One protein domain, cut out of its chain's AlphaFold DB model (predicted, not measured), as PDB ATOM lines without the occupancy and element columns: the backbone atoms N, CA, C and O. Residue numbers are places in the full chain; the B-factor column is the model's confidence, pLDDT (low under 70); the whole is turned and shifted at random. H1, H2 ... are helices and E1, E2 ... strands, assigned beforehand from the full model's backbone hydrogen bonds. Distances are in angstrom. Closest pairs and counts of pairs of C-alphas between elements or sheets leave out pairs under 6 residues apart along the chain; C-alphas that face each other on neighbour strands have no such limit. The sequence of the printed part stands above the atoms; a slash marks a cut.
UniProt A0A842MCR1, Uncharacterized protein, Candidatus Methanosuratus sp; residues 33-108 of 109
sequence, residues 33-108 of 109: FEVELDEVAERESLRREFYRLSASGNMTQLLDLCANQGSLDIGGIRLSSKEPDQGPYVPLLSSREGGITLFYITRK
ATOM      1  N   PHE A  33      61.308 -42.212  22.338       53.78
ATOM      2  CA  PHE A  33      59.907 -42.629  22.355       53.78
ATOM      3  C   PHE A  33      59.311 -42.604  23.768       53.78
ATOM      4  O   PHE A  33      58.103 -42.433  23.906       53.78
ATOM      5  N   GLU A  34      60.126 -42.772  24.816       52.34
ATOM      6  CA  GLU A  34      59.636 -42.741  26.202       52.34
ATOM      7  C   GLU A  34      59.197 -41.334  26.628       52.34
ATOM      8  O   GLU A  34      58.132 -41.188  27.223       52.34
ATOM      9  N   VAL A  35      59.947 -40.290  26.256       56.31
ATOM     10  CA  VAL A  35      59.592 -38.898  26.596       56.31
ATOM     11  C   VAL A  35      58.336 -38.459  25.837       56.31
ATOM     12  O   VAL A  35      57.454 -37.822  26.407       56.31
ATOM     13  N   GLU A  36      58.203 -38.863  24.570       62.09
ATOM     14  CA  GLU A  36      57.056 -38.490  23.736       62.09
ATOM     15  C   GLU A  36      55.750 -39.180  24.186       62.09
ATOM     16  O   GLU A  36      54.681 -38.566  24.163       62.09
ATOM     17  N   LEU A  37      55.812 -40.435  24.650       67.94
ATOM     18  CA  LEU A  37      54.631 -41.165  25.133       67.94
ATOM     19  C   LEU A  37      54.104 -40.624  26.466       67.94
ATOM     20  O   LEU A  37      52.886 -40.473  26.616       67.94
ATOM     21  N   ASP A  38      54.994 -40.298  27.404       79.62
ATOM     22  CA  ASP A  38      54.610 -39.747  28.707       79.62
ATOM     23  C   ASP A  38      54.022 -38.335  28.569       79.62
ATOM     24  O   ASP A  38      52.986 -38.027  29.168       79.62
ATOM     25  N   GLU A  39      54.600 -37.491  27.707       81.31
ATOM     26  CA  GLU A  39      54.053 -36.162  27.419       81.31
ATOM     27  C   GLU A  39      52.668 -36.228  26.762       81.31
ATOM     28  O   GLU A  39      51.767 -35.457  27.114       81.31
ATOM     29  N   VAL A  40      52.460 -37.161  25.827       84.00
ATOM     30  CA  VAL A  40      51.156 -37.371  25.182       84.00
ATOM     31  C   VAL A  40      50.120 -37.866  26.190       84.00
ATOM     32  O   VAL A  40      48.992 -37.356  26.211       84.00
ATOM     33  N   ALA A  41      50.486 -38.825  27.045       86.50
ATOM     34  CA  ALA A  41      49.602 -39.351  28.080       86.50
ATOM     35  C   ALA A  41      49.186 -38.261  29.077       86.50
ATOM     36  O   ALA A  41      47.999 -38.139  29.403       86.50
ATOM     37  N   GLU A  42      50.133 -37.425  29.507       87.69
ATOM     38  CA  GLU A  42      49.860 -36.320  30.424       87.69
ATOM     39  C   GLU A  42      48.995 -35.240  29.765       87.69
ATOM     40  O   GLU A  42      48.015 -34.771  30.350       87.69
ATOM     41  N   ARG A  43      49.263 -34.895  28.502       88.56
ATOM     42  CA  ARG A  43      48.442 -33.936  27.751       88.56
ATOM     43  C   ARG A  43      46.994 -34.408  27.606       88.56
ATOM     44  O   ARG A  43      46.063 -33.604  27.712       88.56
ATOM     45  N   GLU A  44      46.784 -35.704  27.395       88.94
ATOM     46  CA  GLU A  44      45.443 -36.283  27.314       88.94
ATOM     47  C   GLU A  44      44.766 -36.391  28.692       88.94
ATOM     48  O   GLU A  44      43.547 -36.235  28.814       88.94
ATOM     49  N   SER A  45      45.541 -36.592  29.760       91.06
ATOM     50  CA  SER A  45      45.065 -36.458  31.141       91.06
ATOM     51  C   SER A  45      44.541 -35.042  31.414       91.06
ATOM     52  O   SER A  45      43.378 -34.876  31.799       91.06
ATOM     53  N   LEU A  46      45.337 -34.016  31.090       90.75
ATOM     54  CA  LEU A  46      44.966 -32.604  31.223       90.75
ATOM     55  C   LEU A  46      43.700 -32.256  30.429       90.75
ATOM     56  O   LEU A  46      42.814 -31.581  30.953       90.75
ATOM     57  N   ARG A  47      43.559 -32.753  29.191       90.31
ATOM     58  CA  ARG A  47      42.323 -32.571  28.405       90.31
ATOM     59  C   ARG A  47      41.100 -33.157  29.096       90.31
ATOM     60  O   ARG A  47      40.058 -32.507  29.140       90.31
ATOM     61  N   ARG A  48      41.200 -34.373  29.640       90.56
ATOM     62  CA  ARG A  48      40.076 -35.019  30.338       90.56
ATOM     63  C   ARG A  48      39.669 -34.246  31.586       90.56
ATOM     64  O   ARG A  48      38.474 -34.067  31.821       90.56
ATOM     65  N   GLU A  49      40.631 -33.771  32.368       88.75
ATOM     66  CA  GLU A  49      40.344 -32.927  33.531       88.75
ATOM     67  C   GLU A  49      39.709 -31.592  33.118       88.75
ATOM     68  O   GLU A  49      38.702 -31.177  33.697       88.75
ATOM     69  N   PHE A  50      40.208 -30.972  32.049       86.69
ATOM     70  CA  PHE A  50      39.606 -29.772  31.482       86.69
ATOM     71  C   PHE A  50      38.162 -29.993  31.010       86.69
ATOM     72  O   PHE A  50      37.294 -29.161  31.280       86.69
ATOM     73  N   TYR A  51      37.859 -31.107  30.338       87.56
ATOM     74  CA  TYR A  51      36.486 -31.409  29.928       87.56
ATOM     75  C   TYR A  51      35.557 -31.604  31.125       87.56
ATOM     76  O   TYR A  51      34.415 -31.149  31.086       87.56
ATOM     77  N   ARG A  52      36.044 -32.203  32.218       87.94
ATOM     78  CA  ARG A  52      35.280 -32.298  33.472       87.94
ATOM     79  C   ARG A  52      35.003 -30.922  34.071       87.94
ATOM     80  O   ARG A  52      33.871 -30.653  34.464       87.94
ATOM     81  N   LEU A  53      36.000 -30.038  34.093       84.62
ATOM     82  CA  LEU A  53      35.821 -28.651  34.531       84.62
ATOM     83  C   LEU A  53      34.842 -27.898  33.625       84.62
ATOM     84  O   LEU A  53      33.973 -27.188  34.121       84.62
ATOM     85  N   SER A  54      34.923 -28.095  32.310       84.12
ATOM     86  CA  SER A  54      33.999 -27.498  31.339       84.12
ATOM     87  C   SER A  54      32.560 -27.946  31.578       84.12
ATOM     88  O   SER A  54      31.652 -27.119  31.632       84.12
ATOM     89  N   ALA A  55      32.365 -29.246  31.802       85.06
ATOM     90  CA  ALA A  55      31.063 -29.838  32.084       85.06
ATOM     91  C   ALA A  55      30.447 -29.357  33.411       85.06
ATOM     92  O   ALA A  55      29.236 -29.457  33.581       85.06
ATOM     93  N   SER A  56      31.241 -28.797  34.333       83.88
ATOM     94  CA  SER A  56      30.728 -28.221  35.586       83.88
ATOM     95  C   SER A  56      29.935 -26.919  35.399       83.88
ATOM     96  O   SER A  56      29.318 -26.445  36.349       83.88
ATOM     97  N   GLY A  57      29.956 -26.321  34.200       81.50
ATOM     98  CA  GLY A  57      29.228 -25.088  33.877       81.50
ATOM     99  C   GLY A  57      29.924 -23.792  34.310       81.50
ATOM    100  O   GLY A  57      29.534 -22.716  33.869       81.50
ATOM    101  N   ASN A  58      31.000 -23.873  35.095       85.69
ATOM    102  CA  ASN A  58      31.699 -22.693  35.620       85.69
ATOM    103  C   ASN A  58      32.804 -22.156  34.692       85.69
ATOM    104  O   ASN A  58      33.455 -21.165  35.014       85.69
ATOM    105  N   MET A  59      33.038 -22.784  33.537       86.50
ATOM    106  CA  MET A  59      34.217 -22.515  32.705       86.50
ATOM    107  C   MET A  59      34.334 -21.060  32.249       86.50
ATOM    108  O   MET A  59      35.408 -20.476  32.351       86.50
ATOM    109  N   THR A  60      33.241 -20.444  31.799       85.06
ATOM    110  CA  THR A  60      33.262 -19.041  31.356       85.06
ATOM    111  C   THR A  60      33.738 -18.111  32.472       85.06
ATOM    112  O   THR A  60      34.642 -17.309  32.250       85.06
ATOM    113  N   GLN A  61      33.222 -18.303  33.691       87.19
ATOM    114  CA  GLN A  61      33.613 -17.518  34.865       87.19
ATOM    115  C   GLN A  61      35.081 -17.749  35.238       87.19
ATOM    116  O   GLN A  61      35.796 -16.804  35.555       87.19
ATOM    117  N   LEU A  62      35.559 -18.993  35.172       89.00
ATOM    118  CA  LEU A  62      36.961 -19.318  35.456       89.00
ATOM    119  C   LEU A  62      37.908 -18.659  34.450       89.00
ATOM    120  O   LEU A  62      38.946 -18.125  34.836       89.00
ATOM    121  N   LEU A  63      37.532 -18.640  33.172       88.50
ATOM    122  CA  LEU A  63      38.290 -17.939  32.141       88.50
ATOM    123  C   LEU A  63      38.228 -16.415  32.333       88.50
ATOM    124  O   LEU A  63      39.222 -15.742  32.080       88.50
ATOM    125  N   ASP A  64      37.101 -15.859  32.799       88.25
ATOM    126  CA  ASP A  64      36.976 -14.423  33.113       88.25
ATOM    127  C   ASP A  64      37.904 -14.030  34.257       88.25
ATOM    128  O   ASP A  64      38.652 -13.056  34.167       88.25
ATOM    129  N   LEU A  65      37.907 -14.834  35.318       89.12
ATOM    130  CA  LEU A  65      38.818 -14.665  36.441       89.12
ATOM    131  C   LEU A  65      40.274 -14.800  35.989       89.12
ATOM    132  O   LEU A  65      41.096 -13.963  36.353       89.12
ATOM    133  N   CYS A  66      40.586 -15.787  35.145       89.88
ATOM    134  CA  CYS A  66      41.923 -15.965  34.587       89.88
ATOM    135  C   CYS A  66      42.354 -14.772  33.722       89.88
ATOM    136  O   CYS A  66      43.505 -14.353  33.806       89.88
ATOM    137  N   ALA A  67      41.462 -14.205  32.908       87.44
ATOM    138  CA  ALA A  67      41.769 -13.036  32.086       87.44
ATOM    139  C   ALA A  67      42.096 -11.802  32.947       87.44
ATOM    140  O   ALA A  67      42.998 -11.040  32.610       87.44
ATOM    141  N   ASN A  68      41.408 -11.645  34.081       88.62
ATOM    142  CA  ASN A  68      41.616 -10.527  35.000       88.62
ATOM    143  C   ASN A  68      42.843 -10.707  35.912       88.62
ATOM    144  O   ASN A  68      43.506  -9.730  36.249       88.62
ATOM    145  N   GLN A  69      43.143 -11.940  36.330       88.56
ATOM    146  CA  GLN A  69      44.218 -12.255  37.284       88.56
ATOM    147  C   GLN A  69      45.516 -12.729  36.605       88.56
ATOM    148  O   GLN A  69      46.553 -12.845  37.255       88.56
ATOM    149  N   GLY A  70      45.478 -13.022  35.303       86.50
ATOM    150  CA  GLY A  70      46.594 -13.531  34.497       86.50
ATOM    151  C   GLY A  70      46.821 -15.045  34.605       86.50
ATOM    152  O   GLY A  70      47.201 -15.689  33.621       86.50
ATOM    153  N   SER A  71      46.565 -15.637  35.771       90.25
ATOM    154  CA  SER A  71      46.592 -17.089  35.972       90.25
ATOM    155  C   SER A  71      45.638 -17.527  37.073       90.25
ATOM    156  O   SER A  71      45.425 -16.786  38.030       90.25
ATOM    157  N   LEU A  72      45.121 -18.748  36.973       91.50
ATOM    158  CA  LEU A  72      44.206 -19.331  37.944       91.50
ATOM    159  C   LEU A  72      44.544 -20.808  38.179       91.50
ATOM    160  O   LEU A  72      44.611 -21.582  37.229       91.50
ATOM    161  N   ASP A  73      44.716 -21.203  39.440       90.62
ATOM    162  CA  ASP A  73      44.979 -22.593  39.826       90.62
ATOM    163  C   ASP A  73      43.676 -23.265  40.311       90.62
ATOM    164  O   ASP A  73      43.025 -22.782  41.238       90.62
ATOM    165  N   ILE A  74      43.296 -24.398  39.714       86.38
ATOM    166  CA  ILE A  74      42.062 -25.140  40.012       86.38
ATOM    167  C   ILE A  74      42.358 -26.634  40.046       86.38
ATOM    168  O   ILE A  74      42.712 -27.226  39.032       86.38
ATOM    169  N   GLY A  75      42.194 -27.272  41.207       80.75
ATOM    170  CA  GLY A  75      42.278 -28.735  41.305       80.75
ATOM    171  C   GLY A  75      43.617 -29.339  40.855       80.75
ATOM    172  O   GLY A  75      43.646 -30.484  40.426       80.75
ATOM    173  N   GLY A  76      44.717 -28.579  40.935       85.44
ATOM    174  CA  GLY A  76      46.043 -29.011  40.467       85.44
ATOM    175  C   GLY A  76      46.365 -28.643  39.014       85.44
ATOM    176  O   GLY A  76      47.473 -28.915  38.553       85.44
ATOM    177  N   ILE A  77      45.437 -27.984  38.321       89.62
ATOM    178  CA  ILE A  77      45.612 -27.441  36.976       89.62
ATOM    179  C   ILE A  77      45.822 -25.934  37.068       89.62
ATOM    180  O   ILE A  77      45.114 -25.254  37.806       89.62
ATOM    181  N   ARG A  78      46.751 -25.401  36.283       91.69
ATOM    182  CA  ARG A  78      46.934 -23.969  36.074       91.69
ATOM    183  C   ARG A  78      46.347 -23.560  34.731       91.69
ATOM    184  O   ARG A  78      46.714 -24.112  33.696       91.69
ATOM    185  N   LEU A  79      45.472 -22.565  34.761       91.62
ATOM    186  CA  LEU A  79      44.999 -21.803  33.612       91.62
ATOM    187  C   LEU A  79      45.828 -20.522  33.519       91.62
ATOM    188  O   LEU A  79      46.021 -19.843  34.527       91.62
ATOM    189  N   SER A  80      46.310 -20.166  32.335       92.12
ATOM    190  CA  SER A  80      46.973 -18.878  32.114       92.12
ATOM    191  C   SER A  80      46.764 -18.376  30.693       92.12
ATOM    192  O   SER A  80      46.560 -19.161  29.776       92.12
ATOM    193  N   SER A  81      46.831 -17.063  30.493       91.06
ATOM    194  CA  SER A  81      46.943 -16.463  29.159       91.06
ATOM    195  C   SER A  81      48.381 -16.447  28.626       91.06
ATOM    196  O   SER A  81      48.596 -16.145  27.454       91.06
ATOM    197  N   LYS A  82      49.371 -16.758  29.471       90.88
ATOM    198  CA  LYS A  82      50.778 -16.853  29.081       90.88
ATOM    199  C   LYS A  82      51.123 -18.288  28.722       90.88
ATOM    200  O   LYS A  82      50.728 -19.217  29.425       90.88
ATOM    201  N   GLU A  83      51.878 -18.439  27.643       89.38
ATOM    202  CA  GLU A  83      52.412 -19.732  27.244       89.38
ATOM    203  C   GLU A  83      53.408 -20.236  28.304       89.38
ATOM    204  O   GLU A  83      54.267 -19.460  28.732       89.38
ATOM    205  N   PRO A  84      53.279 -21.486  28.783       87.31
ATOM    206  CA  PRO A  84      54.235 -22.067  29.717       87.31
ATOM    207  C   PRO A  84      55.595 -22.299  29.052       87.31
ATOM    208  O   PRO A  84      55.656 -22.804  27.935       87.31
ATOM    209  N   ASP A  85      56.683 -22.019  29.774       85.00
ATOM    210  CA  ASP A  85      58.049 -22.260  29.283       85.00
ATOM    211  C   ASP A  85      58.413 -23.757  29.234       85.00
ATOM    212  O   ASP A  85      59.387 -24.140  28.585       85.00
ATOM    213  N   GLN A  86      57.686 -24.603  29.977       76.69
ATOM    214  CA  GLN A  86      58.011 -26.018  30.166       76.69
ATOM    215  C   GLN A  86      56.771 -26.900  30.325       76.69
ATOM    216  O   GLN A  86      55.721 -26.460  30.803       76.69
ATOM    217  N   GLY A  87      56.972 -28.186  30.025       73.25
ATOM    218  CA  GLY A  87      56.047 -29.272  30.319       73.25
ATOM    219  C   GLY A  87      54.903 -29.418  29.313       73.25
ATOM    220  O   GLY A  87      54.738 -28.598  28.409       73.25
ATOM    221  N   PRO A  88      54.083 -30.468  29.467       85.88
ATOM    222  CA  PRO A  88      52.906 -30.654  28.640       85.88
ATOM    223  C   PRO A  88      51.856 -29.589  28.978       85.88
ATOM    224  O   PRO A  88      51.510 -29.344  30.138       85.88
ATOM    225  N   TYR A  89      51.315 -28.959  27.937       91.06
ATOM    226  CA  TYR A  89      50.214 -28.012  28.058       91.06
ATOM    227  C   TYR A  89      49.178 -28.188  26.948       91.06
ATOM    228  O   TYR A  89      49.429 -28.720  25.859       91.06
ATOM    229  N   VAL A  90      47.962 -27.733  27.232       91.12
ATOM    230  CA  VAL A  90      46.838 -27.757  26.298       91.12
ATOM    231  C   VAL A  90      46.434 -26.316  25.976       91.12
ATOM    232  O   VAL A  90      46.026 -25.597  26.888       91.12
ATOM    233  N   PRO A  91      46.535 -25.877  24.708       91.19
ATOM    234  CA  PRO A  91      45.993 -24.596  24.282       91.19
ATOM    235  C   PRO A  91      44.466 -24.671  24.174       91.19
ATOM    236  O   PRO A  91      43.907 -25.664  23.699       91.19
ATOM    237  N   LEU A  92      43.796 -23.599  24.580       88.69
ATOM    238  CA  LEU A  92      42.350 -23.448  24.583       88.69
ATOM    239  C   LEU A  92      41.970 -22.087  24.003       88.69
ATOM    240  O   LEU A  92      42.361 -21.050  24.527       88.69
ATOM    241  N   LEU A  93      41.132 -22.088  22.971       87.12
ATOM    242  CA  LEU A  93      40.548 -20.863  22.436       87.12
ATOM    243  C   LEU A  93      39.200 -20.593  23.102       87.12
ATOM    244  O   LEU A  93      38.326 -21.458  23.137       87.12
ATOM    245  N   SER A  94      39.020 -19.374  23.596       84.38
ATOM    246  CA  SER A  94      37.754 -18.873  24.118       84.38
ATOM    247  C   SER A  94      37.317 -17.676  23.288       84.38
ATOM    248  O   SER A  94      38.043 -16.690  23.190       84.38
ATOM    249  N   SER A  95      36.139 -17.765  22.677       82.19
ATOM    250  CA  SER A  95      35.517 -16.631  21.995       82.19
ATOM    251  C   SER A  95      34.694 -15.823  22.993       82.19
ATOM    252  O   SER A  95      33.924 -16.394  23.768       82.19
ATOM    253  N   ARG A  96      34.857 -14.502  22.974       71.06
ATOM    254  CA  ARG A  96      34.123 -13.539  23.799       71.06
ATOM    255  C   ARG A  96      33.636 -12.393  22.927       71.06
ATOM    256  O   ARG A  96      34.153 -12.172  21.832       71.06
ATOM    257  N   GLU A  97      32.658 -11.639  23.418       68.62
ATOM    258  CA  GLU A  97      32.238 -10.396  22.769       68.62
ATOM    259  C   GLU A  97      33.439  -9.439  22.698       68.62
ATOM    260  O   GLU A  97      33.875  -8.891  23.706       68.62
ATOM    261  N   GLY A  98      34.033  -9.315  21.506       67.31
ATOM    262  CA  GLY A  98      35.247  -8.529  21.266       67.31
ATOM    263  C   GLY A  98      36.456  -9.309  20.735       67.31
ATOM    264  O   GLY A  98      37.425  -8.670  20.331       67.31
ATOM    265  N   GLY A  99      36.423 -10.649  20.674       82.31
ATOM    266  CA  GLY A  99      37.485 -11.430  20.024       82.31
ATOM    267  C   GLY A  99      37.689 -12.851  20.552       82.31
ATOM    268  O   GLY A  99      36.913 -13.367  21.352       82.31
ATOM    269  N   ILE A 100      38.763 -13.487  20.082       85.75
ATOM    270  CA  ILE A 100      39.203 -14.815  20.523       85.75
ATOM    271  C   ILE A 100      40.425 -14.644  21.426       85.75
ATOM    272  O   ILE A 100      41.411 -14.031  21.020       85.75
ATOM    273  N   THR A 101      40.378 -15.228  22.620       88.25
ATOM    274  CA  THR A 101      41.492 -15.264  23.572       88.25
ATOM    275  C   THR A 101      42.037 -16.682  23.674       88.25
ATOM    276  O   THR A 101      41.276 -17.638  23.838       88.25
ATOM    277  N   LEU A 102      43.360 -16.814  23.592       89.44
ATOM    278  CA  LEU A 102      44.067 -18.071  23.809       89.44
ATOM    279  C   LEU A 102      44.451 -18.208  25.287       89.44
ATOM    280  O   LEU A 102      45.024 -17.296  25.882       89.44
ATOM    281  N   PHE A 103      44.130 -19.360  25.857       91.25
ATOM    282  CA  PHE A 103      44.510 -19.781  27.195       91.25
ATOM    283  C   PHE A 103      45.324 -21.068  27.112       91.25
ATOM    284  O   PHE A 103      45.173 -21.861  26.186       91.25
ATOM    285  N   TYR A 104      46.157 -21.294  28.112       92.69
ATOM    286  CA  TYR A 104      47.001 -22.461  28.255       92.69
ATOM    287  C   TYR A 104      46.674 -23.150  29.569       92.69
ATOM    288  O   TYR A 104      46.500 -22.511  30.608       92.69
ATOM    289  N   ILE A 105      46.579 -24.471  29.492       92.56
ATOM    290  CA  ILE A 105      46.267 -25.349  30.609       92.56
ATOM    291  C   ILE A 105      47.482 -26.226  30.856       92.56
ATOM    292  O   ILE A 105      47.901 -26.945  29.953       92.56
ATOM    293  N   THR A 106      48.036 -26.192  32.059       92.44
ATOM    294  CA  THR A 106      49.190 -27.018  32.431       92.44
ATOM    295  C   THR A 106      49.035 -27.556  33.847       92.44
ATOM    296  O   THR A 106      48.170 -27.101  34.601       92.44
ATOM    297  N   ARG A 107      49.848 -28.543  34.226       89.38
ATOM    298  CA  ARG A 107      49.903 -28.992  35.617       89.38
ATOM    299  C   ARG A 107      50.500 -27.882  36.474       89.38
ATOM    300  O   ARG A 107      51.371 -27.133  36.038       89.38
ATOM    301  N   LYS A 108      50.042 -27.774  37.716       80.94
ATOM    302  CA  LYS A 108      50.714 -26.924  38.692       80.94
ATOM    303  C   LYS A 108      52.122 -27.479  38.955       80.94
ATOM    304  O   LYS A 108      52.243 -28.534  39.574       80.94
TER     305      LYS A 108
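Overview. This is residues 33 to 108 of the 109 residues of an uncharacterized protein of Candidatus Methanosuratus sp (UniProt A0A842MCR1). A strongly twisted sheet joins a short hairpin, E1 and E2, to a longer one, E3 and E4, and both helices lie over one face: long H1 crosses the strands, while shorter H2 packs on E1 and E2. This makes two layers, helices on one face of a sheet, of mixed class. The printed part has 76 residues, with two named helices and four named strands in the order H1, H2, E1, E2, E3, E4; the sheet's order is E1 E2 E4 E3, all antiparallel. It is compact, with a radius of gyration of the C-alphas of 12.7 A, and elongated, spanning 42 by 25 by 19 A.

Arrangement. In the hairpin of E1, residues 71 to 74, and E2, residues 77 to 80, N 72 and O 79 are 2.8 A apart, within hydrogen-bond range. E2 is antiparallel to E4, residues 99 to 107, at 147 degrees, with N 78 and O 106 at 2.8 A. E4 forms a hairpin with E3, residues 89 to 96, with N 92 and O 103 at 2.7 A. H1, residues 33 to 55, is on the sheet at a height of 7.6 A and runs across the strands, at 69 degrees to E2 on the local plane. Its closest C-alphas to E3 are Arg 43 and Tyr 89, 6.2 A. H2, residues 59 to 69, is on the same face; its closest C-alphas to E1 are Cys 66 and Leu 72, 5.3 A. H1 and H2 are close but not clearly touching, the C-alphas of Leu 53 and Met 59 being 6.6 A apart, and only just about perpendicular at 73 degrees. In H1 and H2 every O i to N i+4 pair is within hydrogen-bond range.

Along the chain. E4 is 26.6 A long and E3 22.1 A; E4 ends at C-alpha 107, (49.903, -28.992, 35.617). H1, 33.0 A, begins at C-alpha 33, (59.907, -42.629, 22.355); H2 measures 15.0 A, E1 10.1 A and E2 9.9 A.

Size, cuts and confidence. The C-alphas farthest apart, Glu 34 and Glu 97, are 42.5 A from each other. The printed part has no cut and no long link. Residues 33 to 37 and 97 to 98 have pLDDT under 70.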